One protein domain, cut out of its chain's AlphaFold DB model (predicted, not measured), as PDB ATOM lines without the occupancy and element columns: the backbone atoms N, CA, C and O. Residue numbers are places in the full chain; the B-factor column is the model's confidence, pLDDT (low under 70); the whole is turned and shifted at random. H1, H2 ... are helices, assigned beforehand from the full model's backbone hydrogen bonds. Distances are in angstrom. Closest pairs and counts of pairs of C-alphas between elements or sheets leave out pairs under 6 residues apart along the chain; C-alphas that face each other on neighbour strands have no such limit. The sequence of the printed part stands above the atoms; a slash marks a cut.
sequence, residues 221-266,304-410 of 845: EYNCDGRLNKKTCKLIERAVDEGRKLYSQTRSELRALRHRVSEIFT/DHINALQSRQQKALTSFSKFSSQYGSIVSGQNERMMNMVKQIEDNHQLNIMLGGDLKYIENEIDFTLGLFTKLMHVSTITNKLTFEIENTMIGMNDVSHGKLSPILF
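What this domain is: This is residues 221 to 266 and 304 to 410 of the 845 residues of the protein "uncharacterized protein LOC106163521" of Lingula unguis (UniProt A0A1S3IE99). Three long helices lie nearly parallel in a row, with H3 in the middle: H1 packs along H3 on one side and runs the same way, while H2 runs the opposite way on the other side, with a gap between it and H3 along most of its length. H2 and H3 are joined by a loop at one end, residues 353 to 358, and near residue 322 a kink turns the first part of H2 aside; the last residues, 402 to 410, fold back beside the end of H3. The printed part has 153 residues, with three named helices in the order H1, H2, H3 and no named strand, and the class is all helix. The whole is an extended rod, with a radius of gyration of the C-alphas of 22.9 A and spans of 74 by 36 by 24 A.

Where its parts are: The printed part begins at Glu 221, before the first helix. H1 is residues 230 to 264, 50.4 A from first to last C-alpha, and C-alpha 230 is at (20.338, -41.766, 11.498). H2 is residues 304 to 352, the longest helix by residues, 67.7 A long, beginning with C-alpha 304 at (-0.081, -11.989, -40.447). H3 is residues 359 to 401, 61.7 A long, and C-alpha 401 is at (12.611, -27.410, -39.946).

How they stand to each other: H1 and H3 touch, with 20 pairs of C-alphas within 8 A, and the closest are those of Thr 250 and Thr 383, 6.6 A apart. They run the same way at a shallow tilt of 6 degrees, and their centres are 11.3 A apart. H2 and H3 are close but not clearly touching, with 1 pair of C-alphas within 8 A, and the closest are those of Asn 352 and Leu 359, 8.0 A apart. These two run opposite ways at a shallow tilt of 8 degrees, and their centres are 15.1 A apart. H1 and H2 are apart. H2 has a kink of 28 degrees near residue 322. In H1 and H3 every O i to N i+4 pair is within hydrogen-bond range; in H2 it is 43 of 45.

The domain as a whole: The two C-alphas farthest apart are those of Asp 304 and Gly 357, at 74.8 A. Residues 267 to 303 are cut out and not printed, and C-alphas 266 and 304 are 27.7 A apart across the cut. The link from H2 to H3, 6 residues, is short. Residues 304 to 341, which belong to H2, stand free. The mean pLDDT of the printed part is 76.3, and 59 residues are under 70: residues 226 to 227, 304 to 339, 341 to 342 and 344 to 362.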
ATOM      1  N   GLU A 221      23.831 -46.919  -5.200       80.50
ATOM      2  CA  GLU A 221      23.712 -47.620  -3.924       80.50
ATOM      3  C   GLU A 221      24.465 -46.820  -2.859       80.50
ATOM      4  O   GLU A 221      25.684 -46.658  -2.922       80.50
ATOM      5  N   TYR A 222      23.736 -46.288  -1.881       77.00
ATOM      6  CA  TYR A 222      24.332 -45.719  -0.680       77.00
ATOM      7  C   TYR A 222      24.086 -46.681   0.477       77.00
ATOM      8  O   TYR A 222      22.954 -47.064   0.759       77.00
ATOM      9  N   ASN A 223      25.166 -47.092   1.136       81.19
ATOM     10  CA  ASN A 223      25.083 -47.940   2.311       81.19
ATOM     11  C   ASN A 223      25.233 -47.071   3.571       81.19
ATOM     12  O   ASN A 223      26.302 -46.514   3.825       81.19
ATOM     13  N   CYS A 224      24.153 -46.949   4.345       82.19
ATOM     14  CA  CYS A 224      24.150 -46.262   5.638       82.19
ATOM     15  C   CYS A 224      24.454 -47.186   6.832       82.19
ATOM     16  O   CYS A 224      24.300 -46.757   7.979       82.19
ATOM     17  N   ASP A 225      24.873 -48.433   6.605       81.62
ATOM     18  CA  ASP A 225      25.039 -49.430   7.660       81.62
ATOM     19  C   ASP A 225      26.125 -49.020   8.672       81.62
ATOM     20  O   ASP A 225      27.334 -49.106   8.450       81.62
ATOM     21  N   GLY A 226      25.655 -48.567   9.835       68.50
ATOM     22  CA  GLY A 226      26.349 -48.649  11.121       68.50
ATOM     23  C   GLY A 226      27.330 -47.536  11.491       68.50
ATOM     24  O   GLY A 226      27.742 -47.495  12.648       68.50
ATOM     25  N   ARG A 227      27.713 -46.626  10.582       66.25
ATOM     26  CA  ARG A 227      28.711 -45.568  10.891       66.25
ATOM     27  C   ARG A 227      28.189 -44.135  10.884       66.25
ATOM     28  O   ARG A 227      28.842 -43.260  11.443       66.25
ATOM     29  N   LEU A 228      27.039 -43.882  10.268       75.12
ATOM     30  CA  LEU A 228      26.459 -42.544  10.171       75.12
ATOM     31  C   LEU A 228      25.282 -42.405  11.135       75.12
ATOM     32  O   LEU A 228      24.486 -43.327  11.309       75.12
ATOM     33  N   ASN A 229      25.146 -41.228  11.748       82.75
ATOM     34  CA  ASN A 229      23.965 -40.893  12.535       82.75
ATOM     35  C   ASN A 229      22.715 -41.031  11.646       82.75
ATOM     36  O   ASN A 229      22.707 -40.580  10.498       82.75
ATOM     37  N   LYS A 230      21.634 -41.613  12.183       85.94
ATOM     38  CA  LYS A 230      20.338 -41.766  11.498       85.94
ATOM     39  C   LYS A 230      19.850 -40.454  10.865       85.94
ATOM     40  O   LYS A 230      19.232 -40.478   9.805       85.94
ATOM     41  N   LYS A 231      20.137 -39.305  11.493       83.94
ATOM     42  CA  LYS A 231      19.814 -37.975  10.944       83.94
ATOM     43  C   LYS A 231      20.630 -37.643   9.691       83.94
ATOM     44  O   LYS A 231      20.046 -37.220   8.696       83.94
ATOM     45  N   THR A 232      21.942 -37.869   9.724       82.06
ATOM     46  CA  THR A 232      22.851 -37.639   8.591       82.06
ATOM     47  C   THR A 232      22.527 -38.573   7.434       82.06
ATOM     48  O   THR A 232      22.427 -38.113   6.302       82.06
ATOM     49  N   CYS A 233      22.259 -39.854   7.713       86.56
ATOM     50  CA  CYS A 233      21.798 -40.785   6.686       86.56
ATOM     51  C   CYS A 233      20.506 -40.279   6.023       86.56
ATOM     52  O   CYS A 233      20.456 -40.167   4.806       86.56
ATOM     53  N   LYS A 234      19.513 -39.829   6.803       88.06
ATOM     54  CA  LYS A 234      18.271 -39.252   6.256       88.06
ATOM     55  C   LYS A 234      18.502 -37.993   5.404       88.06
ATOM     56  O   LYS A 234      17.729 -37.715   4.489       88.06
ATOM     57  N   LEU A 235      19.528 -37.194   5.711       84.88
ATOM     58  CA  LEU A 235      19.907 -36.036   4.896       84.88
ATOM     59  C   LEU A 235      20.533 -36.472   3.564       84.88
ATOM     60  O   LEU A 235      20.179 -35.919   2.525       84.88
ATOM     61  N   ILE A 236      21.409 -37.482   3.594       86.12
ATOM     62  CA  ILE A 236      22.002 -38.091   2.396       86.12
ATOM     63  C   ILE A 236      20.914 -38.712   1.524       86.12
ATOM     64  O   ILE A 236      20.883 -38.433   0.334       86.12
ATOM     65  N   GLU A 237      19.992 -39.477   2.111       88.94
ATOM     66  CA  GLU A 237      18.833 -40.058   1.422       88.94
ATOM     67  C   GLU A 237      18.053 -38.985   0.658       88.94
ATOM     68  O   GLU A 237      17.869 -39.094  -0.551       88.94
ATOM     69  N   ARG A 238      17.685 -37.887   1.333       88.94
ATOM     70  CA  ARG A 238      16.977 -36.762   0.699       88.94
ATOM     71  C   ARG A 238      17.789 -36.101  -0.408       88.94
ATOM     72  O   ARG A 238      17.232 -35.752  -1.441       88.94
ATOM     73  N   ALA A 239      19.086 -35.901  -0.193       85.50
ATOM     74  CA  ALA A 239      19.967 -35.311  -1.191       85.50
ATOM     75  C   ALA A 239      20.091 -36.205  -2.434       85.50
ATOM     76  O   ALA A 239      20.012 -35.713  -3.560       85.50
ATOM     77  N   VAL A 240      20.240 -37.517  -2.241       87.69
ATOM     78  CA  VAL A 240      20.273 -38.500  -3.329       87.69
ATOM     79  C   VAL A 240      18.931 -38.546  -4.051       87.69
ATOM     80  O   VAL A 240      18.919 -38.568  -5.279       87.69
ATOM     81  N   ASP A 241      17.810 -38.501  -3.329       90.19
ATOM     82  CA  ASP A 241      16.473 -38.485  -3.926       90.19
ATOM     83  C   ASP A 241      16.214 -37.207  -4.742       90.19
ATOM     84  O   ASP A 241      15.713 -37.298  -5.864       90.19
ATOM     85  N   GLU A 242      16.618 -36.028  -4.255       87.81
ATOM     86  CA  GLU A 242      16.552 -34.782  -5.037       87.81
ATOM     87  C   GLU A 242      17.488 -34.827  -6.255       87.81
ATOM     88  O   GLU A 242      17.101 -34.431  -7.355       87.81
ATOM     89  N   GLY A 243      18.690 -35.392  -6.106       86.81
ATOM     90  CA  GLY A 243      19.593 -35.648  -7.229       86.81
ATOM     91  C   GLY A 243      18.973 -36.579  -8.278       86.81
ATOM     92  O   GLY A 243      19.029 -36.287  -9.476       86.81
ATOM     93  N   ARG A 244      18.316 -37.665  -7.846       89.12
ATOM     94  CA  ARG A 244      17.599 -38.612  -8.717       89.12
ATOM     95  C   ARG A 244      16.421 -37.932  -9.410       89.12
ATOM     96  O   ARG A 244      16.203 -38.151 -10.602       89.12
ATOM     97  N   LYS A 245      15.693 -37.068  -8.702       90.31
ATOM     98  CA  LYS A 245      14.592 -36.280  -9.261       90.31
ATOM     99  C   LYS A 245      15.088 -35.340 -10.360       90.31
ATOM    100  O   LYS A 245      14.565 -35.422 -11.469       90.31
ATOM    101  N   LEU A 246      16.133 -34.547 -10.099       87.19
ATOM    102  CA  LEU A 246      16.760 -33.673 -11.102       87.19
ATOM    103  C   LEU A 246      17.229 -34.472 -12.322       87.19
ATOM    104  O   LEU A 246      16.899 -34.129 -13.455       87.19
ATOM    105  N   TYR A 247      17.918 -35.593 -12.093       87.94
ATOM    106  CA  TYR A 247      18.375 -36.476 -13.163       87.94
ATOM    107  C   TYR A 247      17.214 -37.036 -14.000       87.94
ATOM    108  O   TYR A 247      17.253 -36.995 -15.232       87.94
ATOM    109  N   SER A 248      16.159 -37.543 -13.354       91.06
ATOM    110  CA  SER A 248      14.990 -38.109 -14.036       91.06
ATOM    111  C   SER A 248      14.226 -37.060 -14.850       91.06
ATOM    112  O   SER A 248      13.789 -37.357 -15.964       91.06
ATOM    113  N   GLN A 249      14.139 -35.823 -14.346       90.44
ATOM    114  CA  GLN A 249      13.547 -34.697 -15.059       90.44
ATOM    115  C   GLN A 249      14.356 -34.363 -16.315       90.44
ATOM    116  O   GLN A 249      13.803 -34.364 -17.413       90.44
ATOM    117  N   THR A 250      15.673 -34.181 -16.189       87.81
ATOM    118  CA  THR A 250      16.538 -33.909 -17.344       87.81
ATOM    119  C   THR A 250      16.482 -35.047 -18.366       87.81
ATOM    120  O   THR A 250      16.346 -34.814 -19.564       87.81
ATOM    121  N   ARG A 251      16.488 -36.305 -17.911       90.81
ATOM    122  CA  ARG A 251      16.329 -37.484 -18.775       90.81
ATOM    123  C   ARG A 251      14.999 -37.467 -19.537       90.81
ATOM    124  O   ARG A 251      14.970 -37.835 -20.713       90.81
ATOM    125  N   SER A 252      13.911 -37.068 -18.880       93.62
ATOM    126  CA  SER A 252      12.594 -36.894 -19.500       93.62
ATOM    127  C   SER A 252      12.623 -35.809 -20.580       93.62
ATOM    128  O   SER A 252      12.179 -36.053 -21.701       93.62
ATOM    129  N   GLU A 253      13.240 -34.659 -20.293       91.75
ATOM    130  CA  GLU A 253      13.403 -33.553 -21.247       91.75
ATOM    131  C   GLU A 253      14.247 -33.958 -22.468       91.75
ATOM    132  O   GLU A 253      13.854 -33.687 -23.603       91.75
ATOM    133  N   LEU A 254      15.347 -34.697 -22.274       93.19
ATOM    134  CA  LEU A 254      16.154 -35.247 -23.372       93.19
ATOM    135  C   LEU A 254      15.367 -36.240 -24.240       93.19
ATOM    136  O   LEU A 254      15.474 -36.218 -25.471       93.19
ATOM    137  N   ARG A 255      14.561 -37.115 -23.625       94.06
ATOM    138  CA  ARG A 255      13.676 -38.026 -24.372       94.06
ATOM    139  C   ARG A 255      12.619 -37.251 -25.151       94.06
ATOM    140  O   ARG A 255      12.382 -37.579 -26.313       94.06
ATOM    141  N   ALA A 256      12.031 -36.222 -24.545       93.19
ATOM    142  CA  ALA A 256      11.057 -35.356 -25.195       93.19
ATOM    143  C   ALA A 256      11.677 -34.610 -26.388       93.19
ATOM    144  O   ALA A 256      11.081 -34.597 -27.461       93.19
ATOM    145  N   LEU A 257      12.897 -34.075 -26.249       93.06
ATOM    146  CA  LEU A 257      13.675 -33.490 -27.350       93.06
ATOM    147  C   LEU A 257      13.862 -34.499 -28.487       93.06
ATOM    148  O   LEU A 257      13.530 -34.206 -29.633       93.06
ATOM    149  N   ARG A 258      14.350 -35.709 -28.184       93.44
ATOM    150  CA  ARG A 258      14.586 -36.745 -29.203       93.44
ATOM    151  C   ARG A 258      13.297 -37.156 -29.914       93.44
ATOM    152  O   ARG A 258      13.314 -37.359 -31.127       93.44
ATOM    153  N   HIS A 259      12.197 -37.273 -29.173       93.62
ATOM    154  CA  HIS A 259      10.893 -37.593 -29.740       93.62
ATOM    155  C   HIS A 259      10.403 -36.476 -30.666       93.62
ATOM    156  O   HIS A 259      10.135 -36.747 -31.830       93.62
ATOM    157  N   ARG A 260      10.433 -35.218 -30.212       92.81
ATOM    158  CA  ARG A 260      10.048 -34.052 -31.022       92.81
ATOM    159  C   ARG A 260      10.896 -33.903 -32.276       92.81
ATOM    160  O   ARG A 260      10.371 -33.659 -33.350       92.81
ATOM    161  N   VAL A 261      12.209 -34.094 -32.176       92.25
ATOM    162  CA  VAL A 261      13.089 -34.103 -33.353       92.25
ATOM    163  C   VAL A 261      12.691 -35.215 -34.324       92.25
ATOM    164  O   VAL A 261      12.696 -35.014 -35.535       92.25
ATOM    165  N   SER A 262      12.330 -36.390 -33.806       91.25
ATOM    166  CA  SER A 262      11.851 -37.491 -34.638       91.25
ATOM    167  C   SER A 262      10.524 -37.185 -35.329       91.25
ATOM    168  O   SER A 262      10.327 -37.689 -36.429       91.25
ATOM    169  N   GLU A 263       9.643 -36.413 -34.693       92.00
ATOM    170  CA  GLU A 263       8.365 -35.959 -35.258       92.00
ATOM    171  C   GLU A 263       8.557 -34.844 -36.293       92.00
ATOM    172  O   GLU A 263       7.912 -34.851 -37.332       92.00
ATOM    173  N   ILE A 264       9.462 -33.897 -36.036       91.81
ATOM    174  CA  ILE A 264       9.743 -32.772 -36.940       91.81
ATOM    175  C   ILE A 264      10.396 -33.253 -38.238       91.81
ATOM    176  O   ILE A 264      10.101 -32.739 -39.314       91.81
ATOM    177  N   PHE A 265      11.308 -34.218 -38.132       89.94
ATOM    178  CA  PHE A 265      12.031 -34.785 -39.265       89.94
ATOM    179  C   PHE A 265      11.623 -36.239 -39.472       89.94
ATOM    180  O   PHE A 265      12.495 -37.107 -39.589       89.94
ATOM    181  N   THR A 266      10.317 -36.531 -39.450       83.38
ATOM    182  CA  THR A 266       9.840 -37.856 -39.846       83.38
ATOM    183  C   THR A 266      10.452 -38.179 -41.193       83.38
ATOM    184  O   THR A 266      10.363 -37.388 -42.131       83.38
ATOM    185  N   ASP A 304       0.076 -12.736 -41.697       60.06
ATOM    186  CA  ASP A 304      -0.081 -11.989 -40.447       60.06
ATOM    187  C   ASP A 304       0.529 -12.736 -39.259       60.06
ATOM    188  O   ASP A 304       1.231 -12.134 -38.443       60.06
ATOM    189  N   HIS A 305       0.363 -14.061 -39.189       57.69
ATOM    190  CA  HIS A 305       1.051 -14.890 -38.199       57.69
ATOM    191  C   HIS A 305       2.572 -14.881 -38.384       57.69
ATOM    192  O   HIS A 305       3.285 -14.810 -37.385       57.69
ATOM    193  N   ILE A 306       3.084 -14.900 -39.618       52.19
ATOM    194  CA  ILE A 306       4.523 -14.849 -39.921       52.19
ATOM    195  C   ILE A 306       5.106 -13.472 -39.585       52.19
ATOM    196  O   ILE A 306       6.176 -13.404 -38.978       52.19
ATOM    197  N   ASN A 307       4.404 -12.386 -39.908       56.84
ATOM    198  CA  ASN A 307       4.818 -11.019 -39.585       56.84
ATOM    199  C   ASN A 307       4.769 -10.767 -38.068       56.84
ATOM    200  O   ASN A 307       5.699 -10.190 -37.495       56.84
ATOM    201  N   ALA A 308       3.740 -11.282 -37.385       60.81
ATOM    202  CA  ALA A 308       3.664 -11.281 -35.928       60.81
ATOM    203  C   ALA A 308       4.775 -12.141 -35.297       60.81
ATOM    204  O   ALA A 308       5.357 -11.731 -34.290       60.81
ATOM    205  N   LEU A 309       5.124 -13.289 -35.894       53.25
ATOM    206  CA  LEU A 309       6.242 -14.124 -35.446       53.25
ATOM    207  C   LEU A 309       7.588 -13.432 -35.649       53.25
ATOM    208  O   LEU A 309       8.401 -13.465 -34.737       53.25
ATOM    209  N   GLN A 310       7.827 -12.773 -36.786       53.22
ATOM    210  CA  GLN A 310       9.070 -12.034 -37.035       53.22
ATOM    211  C   GLN A 310       9.245 -10.873 -36.052       53.22
ATOM    212  O   GLN A 310      10.314 -10.722 -35.463       53.22
ATOM    213  N   SER A 311       8.181 -10.104 -35.803       60.00
ATOM    214  CA  SER A 311       8.165  -9.043 -34.788       60.00
ATOM    215  C   SER A 311       8.463  -9.589 -33.383       60.00
ATOM    216  O   SER A 311       9.281  -9.027 -32.647       60.00
ATOM    217  N   ARG A 312       7.868 -10.736 -33.023       62.41
ATOM    218  CA  ARG A 312       8.119 -11.414 -31.741       62.41
ATOM    219  C   ARG A 312       9.523 -12.015 -31.657       62.41
ATOM    220  O   ARG A 312      10.136 -11.898 -30.607       62.41
ATOM    221  N   GLN A 313      10.062 -12.582 -32.736       50.94
ATOM    222  CA  GLN A 313      11.421 -13.130 -32.796       50.94
ATOM    223  C   GLN A 313      12.480 -12.032 -32.682       50.94
ATOM    224  O   GLN A 313      13.460 -12.205 -31.966       50.94
ATOM    225  N   GLN A 314      12.273 -10.871 -33.308       61.91
ATOM    226  CA  GLN A 314      13.208  -9.752 -33.196       61.91
ATOM    227  C   GLN A 314      13.187  -9.132 -31.792       61.91
ATOM    228  O   GLN A 314      14.247  -8.859 -31.228       61.91
ATOM    229  N   LYS A 315      11.996  -9.005 -31.181       62.50
ATOM    230  CA  LYS A 315      11.846  -8.641 -29.761       62.50
ATOM    231  C   LYS A 315      12.420  -9.704 -28.820       62.50
ATOM    232  O   LYS A 315      12.969  -9.350 -27.780       62.50
ATOM    233  N   ALA A 316      12.326 -10.984 -29.171       50.56
ATOM    234  CA  ALA A 316      12.914 -12.074 -28.402       50.56
ATOM    235  C   ALA A 316      14.442 -12.065 -28.497       50.56
ATOM    236  O   ALA A 316      15.082 -12.238 -27.475       50.56
ATOM    237  N   LEU A 317      15.040 -11.782 -29.661       50.62
ATOM    238  CA  LEU A 317      16.497 -11.675 -29.824       50.62
ATOM    239  C   LEU A 317      17.086 -10.496 -29.037       50.62
ATOM    240  O   LEU A 317      18.112 -10.646 -28.372       50.62
ATOM    241  N   THR A 318      16.425  -9.336 -29.049       61.31
ATOM    242  CA  THR A 318      16.854  -8.190 -28.229       61.31
ATOM    243  C   THR A 318      16.638  -8.462 -26.740       61.31
ATOM    244  O   THR A 318      17.549  -8.219 -25.945       61.31
ATOM    245  N   SER A 319      15.507  -9.067 -26.360       56.69
ATOM    246  CA  SER A 319      15.246  -9.502 -24.979       56.69
ATOM    247  C   SER A 319      16.208 -10.596 -24.520       56.69
ATOM    248  O   SER A 319      16.605 -10.584 -23.365       56.69
ATOM    249  N   PHE A 320      16.648 -11.486 -25.409       51.91
ATOM    250  CA  PHE A 320      17.616 -12.545 -25.130       51.91
ATOM    251  C   PHE A 320      19.021 -11.979 -24.936       51.91
ATOM    252  O   PHE A 320      19.707 -12.380 -24.004       51.91
ATOM    253  N   SER A 321      19.438 -10.989 -25.736       53.31
ATOM    254  CA  SER A 321      20.708 -10.282 -25.496       53.31
ATOM    255  C   SER A 321      20.718  -9.592 -24.125       53.31
ATOM    256  O   SER A 321      21.694  -9.676 -23.377       53.31
ATOM    257  N   LYS A 322      19.578  -8.996 -23.745       62.59
ATOM    258  CA  LYS A 322      19.380  -8.345 -22.449       62.59
ATOM    259  C   LYS A 322      19.337  -9.371 -21.315       62.59
ATOM    260  O   LYS A 322      20.049  -9.203 -20.332       62.59
ATOM    261  N   PHE A 323      18.605 -10.468 -21.491       56.66
ATOM    262  CA  PHE A 323      18.517 -11.572 -20.539       56.66
ATOM    263  C   PHE A 323      19.871 -12.254 -20.337       56.66
ATOM    264  O   PHE A 323      20.262 -12.453 -19.202       56.66
ATOM    265  N   SER A 324      20.641 -12.521 -21.396       45.69
ATOM    266  CA  SER A 324      21.994 -13.087 -21.307       45.69
ATOM    267  C   SER A 324      22.942 -12.177 -20.511       45.69
ATOM    268  O   SER A 324      23.642 -12.654 -19.615       45.69
ATOM    269  N   SER A 325      22.897 -10.859 -20.751       54.47
ATOM    270  CA  SER A 325      23.681  -9.886 -19.973       54.47
ATOM    271  C   SER A 325      23.241  -9.798 -18.503       54.47
ATOM    272  O   SER A 325      24.078  -9.718 -17.605       54.47
ATOM    273  N   GLN A 326      21.933  -9.885 -18.234       54.12
ATOM    274  CA  GLN A 326      21.372  -9.852 -16.882       54.12
ATOM    275  C   GLN A 326      21.610 -11.171 -16.134       54.12
ATOM    276  O   GLN A 326      21.895 -11.150 -14.941       54.12
ATOM    277  N   TYR A 327      21.584 -12.311 -16.822       50.84
ATOM    278  CA  TYR A 327      21.823 -13.626 -16.233       50.84
ATOM    279  C   TYR A 327      23.270 -13.763 -15.755       50.84
ATOM    280  O   TYR A 327      23.497 -14.255 -14.653       50.84
ATOM    281  N   GLY A 328      24.238 -13.221 -16.506       49.53
ATOM    282  CA  GLY A 328      25.624 -13.105 -16.042       49.53
ATOM    283  C   GLY A 328      25.740 -12.352 -14.710       49.53
ATOM    284  O   GLY A 328      26.454 -12.806 -13.819       49.53
ATOM    285  N   SER A 329      24.971 -11.268 -14.538       48.62
ATOM    286  CA  SER A 329      24.946 -10.476 -13.295       48.62
ATOM    287  C   SER A 329      24.196 -11.147 -12.133       48.62
ATOM    288  O   SER A 329      24.563 -10.977 -10.972       48.62
ATOM    289  N   ILE A 330      23.161 -11.945 -12.428       54.94
ATOM    290  CA  ILE A 330      22.411 -12.707 -11.416       54.94
ATOM    291  C   ILE A 330      23.260 -13.871 -10.907       54.94
ATOM    292  O   ILE A 330      23.318 -14.090  -9.701       54.94
ATOM    293  N   VAL A 331      23.957 -14.579 -11.799       51.88
ATOM    294  CA  VAL A 331      24.869 -15.668 -11.421       51.88
ATOM    295  C   VAL A 331      26.059 -15.121 -10.633       51.88
ATOM    296  O   VAL A 331      26.399 -15.692  -9.597       51.88
ATOM    297  N   SER A 332      26.647 -13.988 -11.038       56.62
ATOM    298  CA  SER A 332      27.724 -13.361 -10.258       56.62
ATOM    299  C   SER A 332      27.232 -12.860  -8.896       56.62
ATOM    300  O   SER A 332      27.899 -13.094  -7.893       56.62
ATOM    301  N   GLY A 333      26.043 -12.250  -8.831       61.19
ATOM    302  CA  GLY A 333      25.447 -11.770  -7.582       61.19
ATOM    303  C   GLY A 333      25.001 -12.894  -6.640       61.19
ATOM    304  O   GLY A 333      25.103 -12.751  -5.423       61.19
ATOM    305  N   GLN A 334      24.545 -14.037  -7.165       56.00
ATOM    306  CA  GLN A 334      24.289 -15.231  -6.352       56.00
ATOM    307  C   GLN A 334      25.588 -15.831  -5.820       56.00
ATOM    308  O   GLN A 334      25.630 -16.209  -4.652       56.00
ATOM    309  N   ASN A 335      26.650 -15.862  -6.630       59.81
ATOM    310  CA  ASN A 335      27.957 -16.341  -6.190       59.81
ATOM    311  C   ASN A 335      28.543 -15.437  -5.090       59.81
ATOM    312  O   ASN A 335      29.054 -15.930  -4.091       59.81
ATOM    313  N   GLU A 336      28.389 -14.117  -5.213       67.06
ATOM    314  CA  GLU A 336      28.816 -13.145  -4.201       67.06
ATOM    315  C   GLU A 336      28.004 -13.256  -2.901       67.06
ATOM    316  O   GLU A 336      28.573 -13.284  -1.812       67.06
ATOM    317  N   ARG A 337      26.674 -13.401  -2.987       63.78
ATOM    318  CA  ARG A 337      25.823 -13.647  -1.807       63.78
ATOM    319  C   ARG A 337      26.148 -14.971  -1.127       63.78
ATOM    320  O   ARG A 337      26.132 -15.029   0.098       63.78
ATOM    321  N   MET A 338      26.468 -16.005  -1.903       64.19
ATOM    322  CA  MET A 338      26.910 -17.290  -1.370       64.19
ATOM    323  C   MET A 338      28.240 -17.135  -0.630       64.19
ATOM    324  O   MET A 338      28.350 -17.578   0.507       64.19
ATOM    325  N   MET A 339      29.216 -16.443  -1.222       66.50
ATOM    326  CA  MET A 339      30.506 -16.167  -0.580       66.50
ATOM    327  C   MET A 339      30.348 -15.321   0.686       66.50
ATOM    328  O   MET A 339      30.998 -15.601   1.685       66.50
ATOM    329  N   ASN A 340      29.444 -14.340   0.689       74.25
ATOM    330  CA  ASN A 340      29.147 -13.533   1.873       74.25
ATOM    331  C   ASN A 340      28.440 -14.340   2.970       74.25
ATOM    332  O   ASN A 340      28.706 -14.118   4.147       74.25
ATOM    333  N   MET A 341      27.577 -15.291   2.603       66.50
ATOM    334  CA  MET A 341      26.942 -16.210   3.549       66.50
ATOM    335  C   MET A 341      27.957 -17.197   4.135       66.50
ATOM    336  O   MET A 341      27.978 -17.384   5.346       66.50
ATOM    337  N   VAL A 342      28.832 -17.777   3.307       68.56
ATOM    338  CA  VAL A 342      29.940 -18.637   3.760       68.56
ATOM    339  C   VAL A 342      30.864 -17.856   4.693       68.56
ATOM    340  O   VAL A 342      31.149 -18.324   5.789       68.56
ATOM    341  N   LYS A 343      31.226 -16.625   4.322       72.88
ATOM    342  CA  LYS A 343      32.048 -15.733   5.144       72.88
ATOM    343  C   LYS A 343      31.372 -15.362   6.468       72.88
ATOM    344  O   LYS A 343      32.018 -15.410   7.500       72.88
ATOM    345  N   GLN A 344      30.070 -15.067   6.482       67.56
ATOM    346  CA  GLN A 344      29.328 -14.828   7.730       67.56
ATOM    347  C   GLN A 344      29.212 -16.074   8.615       67.56
ATOM    348  O   GLN A 344      29.120 -15.945   9.837       67.56
ATOM    349  N   ILE A 345      29.169 -17.271   8.025       64.56
ATOM    350  CA  ILE A 345      29.196 -18.534   8.770       64.56
ATOM    351  C   ILE A 345      30.589 -18.749   9.372       64.56
ATOM    352  O   ILE A 345      30.675 -19.122  10.537       64.56
ATOM    353  N   GLU A 346      31.654 -18.446   8.630       63.97
ATOM    354  CA  GLU A 346      33.049 -18.506   9.086       63.97
ATOM    355  C   GLU A 346      33.346 -17.469  10.188       63.97
ATOM    356  O   GLU A 346      33.917 -17.802  11.227       63.97
ATOM    357  N   ASP A 347      32.845 -16.240  10.041       69.38
ATOM    358  CA  ASP A 347      32.971 -15.174  11.042       69.38
ATOM    359  C   ASP A 347      32.182 -15.510  12.330       69.38
ATOM    360  O   ASP A 347      32.646 -15.242  13.440       69.38
ATOM    361  N   ASN A 348      31.017 -16.163  12.218       64.00
ATOM    362  CA  ASN A 348      30.271 -16.674  13.381       64.00
ATOM    363  C   ASN A 348      30.880 -17.953  13.975       64.00
ATOM    364  O   ASN A 348      30.688 -18.231  15.161       64.00
ATOM    365  N   HIS A 349      31.625 -18.725  13.184       58.09
ATOM    366  CA  HIS A 349      32.334 -19.910  13.654       58.09
ATOM    367  C   HIS A 349      33.389 -19.523  14.701       58.09
ATOM    368  O   HIS A 349      33.475 -20.184  15.735       58.09
ATOM    369  N   GLN A 350      34.074 -18.382  14.535       57.00
ATOM    370  CA  GLN A 350      35.009 -17.864  15.546       57.00
ATOM    371  C   GLN A 350      34.346 -17.505  16.884       57.00
ATOM    372  O   GLN A 350      34.960 -17.690  17.935       57.00
ATOM    373  N   LEU A 351      33.088 -17.051  16.873       55.12
ATOM    374  CA  LEU A 351      32.348 -16.726  18.098       55.12
ATOM    375  C   LEU A 351      31.969 -17.986  18.901       55.12
ATOM    376  O   LEU A 351      31.878 -17.943  20.127       55.12
ATOM    377  N   ASN A 352      31.797 -19.123  18.220       49.00
ATOM    378  CA  ASN A 352      31.453 -20.403  18.836       49.00
ATOM    379  C   ASN A 352      32.663 -21.159  19.408       49.00
ATOM    380  O   ASN A 352      32.475 -21.954  20.322       49.00
ATOM    381  N   ILE A 353      33.896 -20.869  18.968       51.78
ATOM    382  CA  ILE A 353      35.141 -21.484  19.488       51.78
ATOM    383  C   ILE A 353      35.354 -21.204  20.995       51.78
ATOM    384  O   ILE A 353      36.081 -21.937  21.666       51.78
ATOM    385  N   MET A 354      34.666 -20.213  21.575       53.34
ATOM    386  CA  MET A 354      34.732 -19.904  23.011       53.34
ATOM    387  C   MET A 354      33.916 -20.873  23.909       53.34
ATOM    388  O   MET A 354      34.064 -20.839  25.129       53.34
ATOM    389  N   LEU A 355      33.094 -21.772  23.345       55.56
ATOM    390  CA  LEU A 355      32.238 -22.722  24.081       55.56
ATOM    391  C   LEU A 355      32.622 -24.176  23.733       55.56
ATOM    392  O   LEU A 355      32.093 -24.779  22.806       55.56
ATOM    393  N   GLY A 356      33.616 -24.711  24.447       47.62
ATOM    394  CA  GLY A 356      34.362 -25.923  24.085       47.62
ATOM    395  C   GLY A 356      33.632 -27.280  24.123       47.62
ATOM    396  O   GLY A 356      32.543 -27.435  24.664       47.62
ATOM    397  N   GLY A 357      34.322 -28.292  23.577       53.62
ATOM    398  CA  GLY A 357      34.039 -29.727  23.739       53.62
ATOM    399  C   GLY A 357      33.303 -30.381  22.569       53.62
ATOM    400  O   GLY A 357      33.879 -31.213  21.870       53.62
ATOM    401  N   ASP A 358      32.066 -29.958  22.311       56.38
ATOM    402  CA  ASP A 358      31.179 -30.572  21.302       56.38
ATOM    403  C   ASP A 358      31.374 -30.019  19.874       56.38
ATOM    404  O   ASP A 358      30.791 -30.511  18.904       56.38
ATOM    405  N   LEU A 359      32.245 -29.019  19.712       57.25
ATOM    406  CA  LEU A 359      32.439 -28.303  18.449       57.25
ATOM    407  C   LEU A 359      33.060 -29.143  17.340       57.25
ATOM    408  O   LEU A 359      32.682 -28.958  16.196       57.25
ATOM    409  N   LYS A 360      33.955 -30.091  17.636       63.28
ATOM    410  CA  LYS A 360      34.584 -30.908  16.581       63.28
ATOM    411  C   LYS A 360      33.573 -31.836  15.898       63.28
ATOM    412  O   LYS A 360      33.716 -32.172  14.726       63.28
ATOM    413  N   TYR A 361      32.543 -32.264  16.627       66.81
ATOM    414  CA  TYR A 361      31.427 -33.017  16.056       66.81
ATOM    415  C   TYR A 361      30.551 -32.103  15.183       66.81
ATOM    416  O   TYR A 361      30.209 -32.477  14.063       66.81
ATOM    417  N   ILE A 362      30.274 -30.881  15.653       67.94
ATOM    418  CA  ILE A 362      29.508 -29.866  14.911       67.94
ATOM    419  C   ILE A 362      30.254 -29.402  13.647       67.94
ATOM    420  O   ILE A 362      29.637 -29.277  12.599       67.94
ATOM    421  N   GLU A 363      31.569 -29.199  13.713       72.19
ATOM    422  CA  GLU A 363      32.437 -28.803  12.595       72.19
ATOM    423  C   GLU A 363      32.411 -29.863  11.488       72.19
ATOM    424  O   GLU A 363      32.080 -29.547  10.351       72.19
ATOM    425  N   ASN A 364      32.602 -31.143  11.834       75.25
ATOM    426  CA  ASN A 364      32.491 -32.240  10.867       75.25
ATOM    427  C   ASN A 364      31.075 -32.364  10.266       75.25
ATOM    428  O   ASN A 364      30.931 -32.724   9.097       75.25
ATOM    429  N   GLU A 365      30.018 -32.088  11.042       75.12
ATOM    430  CA  GLU A 365      28.632 -32.119  10.554       75.12
ATOM    431  C   GLU A 365      28.319 -30.927   9.631       75.12
ATOM    432  O   GLU A 365      27.648 -31.101   8.608       75.12
ATOM    433  N   ILE A 366      28.849 -29.737   9.937       75.94
ATOM    434  CA  ILE A 366      28.755 -28.540   9.092       75.94
ATOM    435  C   ILE A 366      29.537 -28.749   7.796       75.94
ATOM    436  O   ILE A 366      28.958 -28.562   6.729       75.94
ATOM    437  N   ASP A 367      30.789 -29.201   7.859       76.25
ATOM    438  CA  ASP A 367      31.626 -29.457   6.681       76.25
ATOM    439  C   ASP A 367      30.999 -30.504   5.764       76.25
ATOM    440  O   ASP A 367      30.928 -30.324   4.545       76.25
ATOM    441  N   PHE A 368      30.466 -31.581   6.346       81.94
ATOM    442  CA  PHE A 368      29.727 -32.585   5.593       81.94
ATOM    443  C   PHE A 368      28.486 -31.985   4.917       81.94
ATOM    444  O   PHE A 368      28.246 -32.219   3.729       81.94
ATOM    445  N   THR A 369      27.705 -31.188   5.651       78.56
ATOM    446  CA  THR A 369      26.473 -30.571   5.142       78.56
ATOM    447  C   THR A 369      26.765 -29.542   4.052       78.56
ATOM    448  O   THR A 369      26.095 -29.541   3.018       78.56
ATOM    449  N   LEU A 370      27.787 -28.703   4.232       78.94
ATOM    450  CA  LEU A 370      28.255 -27.739   3.236       78.94
ATOM    451  C   LEU A 370      28.824 -28.447   2.006       78.94
ATOM    452  O   LEU A 370      28.524 -28.051   0.878       78.94
ATOM    453  N   GLY A 371      29.577 -29.532   2.198       80.81
ATOM    454  CA  GLY A 371      30.070 -30.382   1.117       80.81
ATOM    455  C   GLY A 371      28.924 -30.979   0.298       80.81
ATOM    456  O   GLY A 371      28.910 -30.860  -0.929       80.81
ATOM    457  N   LEU A 372      27.919 -31.549   0.968       82.44
ATOM    458  CA  LEU A 372      26.718 -32.102   0.338       82.44
ATOM    459  C   LEU A 372      25.922 -31.024  -0.409       82.44
ATOM    460  O   LEU A 372      25.557 -31.218  -1.569       82.44
ATOM    461  N   PHE A 373      25.705 -29.868   0.222       82.19
ATOM    462  CA  PHE A 373      25.012 -28.734  -0.383       82.19
ATOM    463  C   PHE A 373      25.743 -28.224  -1.630       82.19
ATOM    464  O   PHE A 373      25.125 -28.036  -2.677       82.19
ATOM    465  N   THR A 374      27.068 -28.090  -1.563       81.06
ATOM    466  CA  THR A 374      27.903 -27.681  -2.702       81.06
ATOM    467  C   THR A 374      27.772 -28.665  -3.866       81.06
ATOM    468  O   THR A 374      27.646 -28.248  -5.020       81.06
ATOM    469  N   LYS A 375      27.738 -29.976  -3.588       82.88
ATOM    470  CA  LYS A 375      27.520 -31.001  -4.623       82.88
ATOM    471  C   LYS A 375      26.114 -30.932  -5.222       82.88
ATOM    472  O   LYS A 375      25.996 -30.991  -6.443       82.88
ATOM    473  N   LEU A 376      25.072 -30.744  -4.411       82.75
ATOM    474  CA  LEU A 376      23.700 -30.570  -4.905       82.75
ATOM    475  C   LEU A 376      23.548 -29.310  -5.765       82.75
ATOM    476  O   LEU A 376      22.951 -29.366  -6.839       82.75
ATOM    477  N   MET A 377      24.140 -28.192  -5.342       80.25
ATOM    478  CA  MET A 377      24.161 -26.949  -6.116       80.25
ATOM    479  C   MET A 377      24.895 -27.123  -7.446       80.25
ATOM    480  O   MET A 377      24.445 -26.615  -8.476       80.25
ATOM    481  N   HIS A 378      25.995 -27.876  -7.450       81.75
ATOM    482  CA  HIS A 378      26.718 -28.203  -8.673       81.75
ATOM    483  C   HIS A 378      25.861 -29.035  -9.639       81.75
ATOM    484  O   HIS A 378      25.768 -28.686 -10.816       81.75
ATOM    485  N   VAL A 379      25.178 -30.074  -9.142       84.75
ATOM    486  CA  VAL A 379      24.238 -30.884  -9.940       84.75
ATOM    487  C   VAL A 379      23.104 -30.019 -10.491       84.75
ATOM    488  O   VAL A 379      22.850 -30.057 -11.690       84.75
ATOM    489  N   SER A 380      22.489 -29.175  -9.660       85.31
ATOM    490  CA  SER A 380      21.438 -28.238 -10.081       85.31
ATOM    491  C   SER A 380      21.920 -27.278 -11.176       85.31
ATOM    492  O   SER A 380      21.245 -27.083 -12.185       85.31
ATOM    493  N   THR A 381      23.134 -26.738 -11.040       86.69
ATOM    494  CA  THR A 381      23.737 -25.850 -12.047       86.69
ATOM    495  C   THR A 381      23.961 -26.572 -13.376       86.69
ATOM    496  O   THR A 381      23.652 -26.021 -14.434       86.69
ATOM    497  N   ILE A 382      24.467 -27.811 -13.338       85.31
ATOM    498  CA  ILE A 382      24.647 -28.639 -14.538       85.31
ATOM    499  C   ILE A 382      23.296 -28.949 -15.184       85.31
ATOM    500  O   ILE A 382      23.166 -28.792 -16.396       85.31
ATOM    501  N   THR A 383      22.293 -29.337 -14.393       86.38
ATOM    502  CA  THR A 383      20.932 -29.607 -14.871       86.38
ATOM    503  C   THR A 383      20.332 -28.380 -15.547       86.38
ATOM    504  O   THR A 383      19.899 -28.486 -16.688       86.38
ATOM    505  N   ASN A 384      20.388 -27.204 -14.918       87.38
ATOM    506  CA  ASN A 384      19.852 -25.972 -15.501       87.38
ATOM    507  C   ASN A 384      20.570 -25.588 -16.798       87.38
ATOM    508  O   ASN A 384      19.927 -25.201 -17.773       87.38
ATOM    509  N   LYS A 385      21.901 -25.733 -16.836       88.69
ATOM    510  CA  LYS A 385      22.673 -25.518 -18.064       88.69
ATOM    511  C   LYS A 385      22.244 -26.494 -19.160       88.69
ATOM    512  O   LYS A 385      22.083 -26.084 -20.301       88.69
ATOM    513  N   LEU A 386      22.042 -27.764 -18.826       88.94
ATOM    514  CA  LEU A 386      21.622 -28.785 -19.780       88.94
ATOM    515  C   LEU A 386      20.197 -28.539 -20.293       88.94
ATOM    516  O   LEU A 386      19.985 -28.595 -21.500       88.94
ATOM    517  N   THR A 387      19.248 -28.195 -19.423       88.94
ATOM    518  CA  THR A 387      17.889 -27.796 -19.819       88.94
ATOM    519  C   THR A 387      17.922 -26.585 -20.754       88.94
ATOM    520  O   THR A 387      17.282 -26.604 -21.801       88.94
ATOM    521  N   PHE A 388      18.756 -25.581 -20.465       90.12
ATOM    522  CA  PHE A 388      18.953 -24.436 -21.356       90.12
ATOM    523  C   PHE A 388      19.506 -24.840 -22.736       90.12
ATOM    524  O   PHE A 388      19.013 -24.374 -23.762       90.12
ATOM    525  N   GLU A 389      20.493 -25.741 -22.795       90.94
ATOM    526  CA  GLU A 389      21.009 -26.255 -24.074       90.94
ATOM    527  C   GLU A 389      19.968 -27.097 -24.833       90.94
ATOM    528  O   GLU A 389      19.913 -27.046 -26.065       90.94
ATOM    529  N   ILE A 390      19.107 -27.837 -24.127       91.12
ATOM    530  CA  ILE A 390      17.982 -28.582 -24.717       91.12
ATOM    531  C   ILE A 390      16.976 -27.617 -25.351       91.12
ATOM    532  O   ILE A 390      16.568 -27.824 -26.496       91.12
ATOM    533  N   GLU A 391      16.600 -26.549 -24.645       91.94
ATOM    534  CA  GLU A 391      15.689 -25.521 -25.156       91.94
ATOM    535  C   GLU A 391      16.276 -24.798 -26.373       91.94
ATOM    536  O   GLU A 391      15.615 -24.679 -27.408       91.94
ATOM    537  N   ASN A 392      17.543 -24.392 -26.298       92.81
ATOM    538  CA  ASN A 392      18.263 -23.785 -27.414       92.81
ATOM    539  C   ASN A 392      18.335 -24.724 -28.623       92.81
ATOM    540  O   ASN A 392      18.084 -24.308 -29.758       92.81
ATOM    541  N   THR A 393      18.618 -26.007 -28.386       93.19
ATOM    542  CA  THR A 393      18.612 -27.026 -29.439       93.19
ATOM    543  C   THR A 393      17.225 -27.132 -30.063       93.19
ATOM    544  O   THR A 393      17.124 -27.111 -31.284       93.19
ATOM    545  N   MET A 394      16.149 -27.165 -29.270       93.88
ATOM    546  CA  MET A 394      14.775 -27.177 -29.785       93.88
ATOM    547  C   MET A 394      14.462 -25.957 -30.656       93.88
ATOM    548  O   MET A 394      13.902 -26.122 -31.741       93.88
ATOM    549  N   ILE A 395      14.843 -24.750 -30.220       94.38
ATOM    550  CA  ILE A 395      14.677 -23.517 -31.008       94.38
ATOM    551  C   ILE A 395      15.414 -23.653 -32.339       94.38
ATOM    552  O   ILE A 395      14.846 -23.394 -33.399       94.38
ATOM    553  N   GLY A 396      16.659 -24.125 -32.298       95.31
ATOM    554  CA  GLY A 396      17.445 -24.286 -33.506       95.31
ATOM    555  C   GLY A 396      16.927 -25.374 -34.443       95.31
ATOM    556  O   GLY A 396      16.963 -25.194 -35.659       95.31
ATOM    557  N   MET A 397      16.388 -26.470 -33.906       94.88
ATOM    558  CA  MET A 397      15.743 -27.517 -34.702       94.88
ATOM    559  C   MET A 397      14.476 -27.003 -35.373       94.88
ATOM    560  O   MET A 397      14.231 -27.321 -36.534       94.88
ATOM    561  N   ASN A 398      13.718 -26.161 -34.672       94.69
ATOM    562  CA  ASN A 398      12.558 -25.493 -35.233       94.69
ATOM    563  C   ASN A 398      12.957 -24.521 -36.355       94.69
ATOM    564  O   ASN A 398      12.344 -24.534 -37.412       94.69
ATOM    565  N   ASP A 399      14.004 -23.709 -36.205       95.81
ATOM    566  CA  ASP A 399      14.473 -22.865 -37.320       95.81
ATOM    567  C   ASP A 399      14.842 -23.711 -38.550       95.81
ATOM    568  O   ASP A 399      14.441 -23.409 -39.679       95.81
ATOM    569  N   VAL A 400      15.558 -24.812 -38.312       95.94
ATOM    570  CA  VAL A 400      16.025 -25.737 -39.347       95.94
ATOM    571  C   VAL A 400      14.869 -26.441 -40.057       95.94
ATOM    572  O   VAL A 400      14.912 -26.584 -41.280       95.94
ATOM    573  N   SER A 401      13.811 -26.822 -39.339       94.88
ATOM    574  CA  SER A 401      12.611 -27.410 -39.946       94.88
ATOM    575  C   SER A 401      11.844 -26.424 -40.828       94.88
ATOM    576  O   SER A 401      11.234 -26.828 -41.812       94.88
ATOM    577  N   HIS A 402      11.947 -25.122 -40.547       95.25
ATOM    578  CA  HIS A 402      11.410 -24.055 -41.397       95.25
ATOM    579  C   HIS A 402      12.347 -23.669 -42.556       95.25
ATOM    580  O   HIS A 402      12.140 -22.640 -43.206       95.25
ATOM    581  N   GLY A 403      13.403 -24.449 -42.812       95.19
ATOM    582  CA  GLY A 403      14.361 -24.171 -43.878       95.19
ATOM    583  C   GLY A 403      15.254 -22.957 -43.602       95.19
ATOM    584  O   GLY A 403      15.790 -22.375 -44.547       95.19
ATOM    585  N   LYS A 404      15.424 -22.563 -42.332       96.56
ATOM    586  CA  LYS A 404      16.330 -21.486 -41.911       96.56
ATOM    587  C   LYS A 404      17.521 -22.056 -41.160       96.56
ATOM    588  O   LYS A 404      17.397 -22.942 -40.320       96.56
ATOM    589  N   LEU A 405      18.705 -21.523 -41.430       96.81
ATOM    590  CA  LEU A 405      19.890 -21.923 -40.684       96.81
ATOM    591  C   LEU A 405      19.828 -21.331 -39.270       96.81
ATOM    592  O   LEU A 405      19.742 -20.115 -39.125       96.81
ATOM    593  N   SER A 406      19.905 -22.166 -38.231       97.19
ATOM    594  CA  SER A 406      19.938 -21.667 -36.853       97.19
ATOM    595  C   SER A 406      21.355 -21.251 -36.438       97.19
ATOM    596  O   SER A 406      22.271 -22.070 -36.552       97.19
ATOM    597  N   PRO A 407      21.566 -20.038 -35.889       96.69
ATOM    598  CA  PRO A 407      22.856 -19.639 -35.324       96.69
ATOM    599  C   PRO A 407      23.208 -20.397 -34.036       96.69
ATOM    600  O   PRO A 407      24.373 -20.402 -33.647       96.69
ATOM    601  N   ILE A 408      22.224 -21.037 -33.391       95.00
ATOM    602  CA  ILE A 408      22.427 -21.863 -32.196       95.00
ATOM    603  C   ILE A 408      23.058 -23.203 -32.587       95.00
ATOM    604  O   ILE A 408      24.080 -23.587 -32.030       95.00
ATOM    605  N   LEU A 409      22.485 -23.888 -33.585       94.00
ATOM    606  CA  LEU A 409      23.030 -25.158 -34.087       94.00
ATOM    607  C   LEU A 409      24.296 -24.950 -34.919       94.00
ATOM    608  O   LEU A 409      25.207 -25.775 -34.896       94.00
ATOM    609  N   PHE A 410      24.365 -23.829 -35.639       94.75
ATOM    610  CA  PHE A 410      25.511 -23.444 -36.452       94.75
ATOM    611  C   PHE A 410      26.040 -22.081 -36.024       94.75
ATOM    612  O   PHE A 410      25.740 -21.080 -36.676       94.75
TER     613      PHE A 410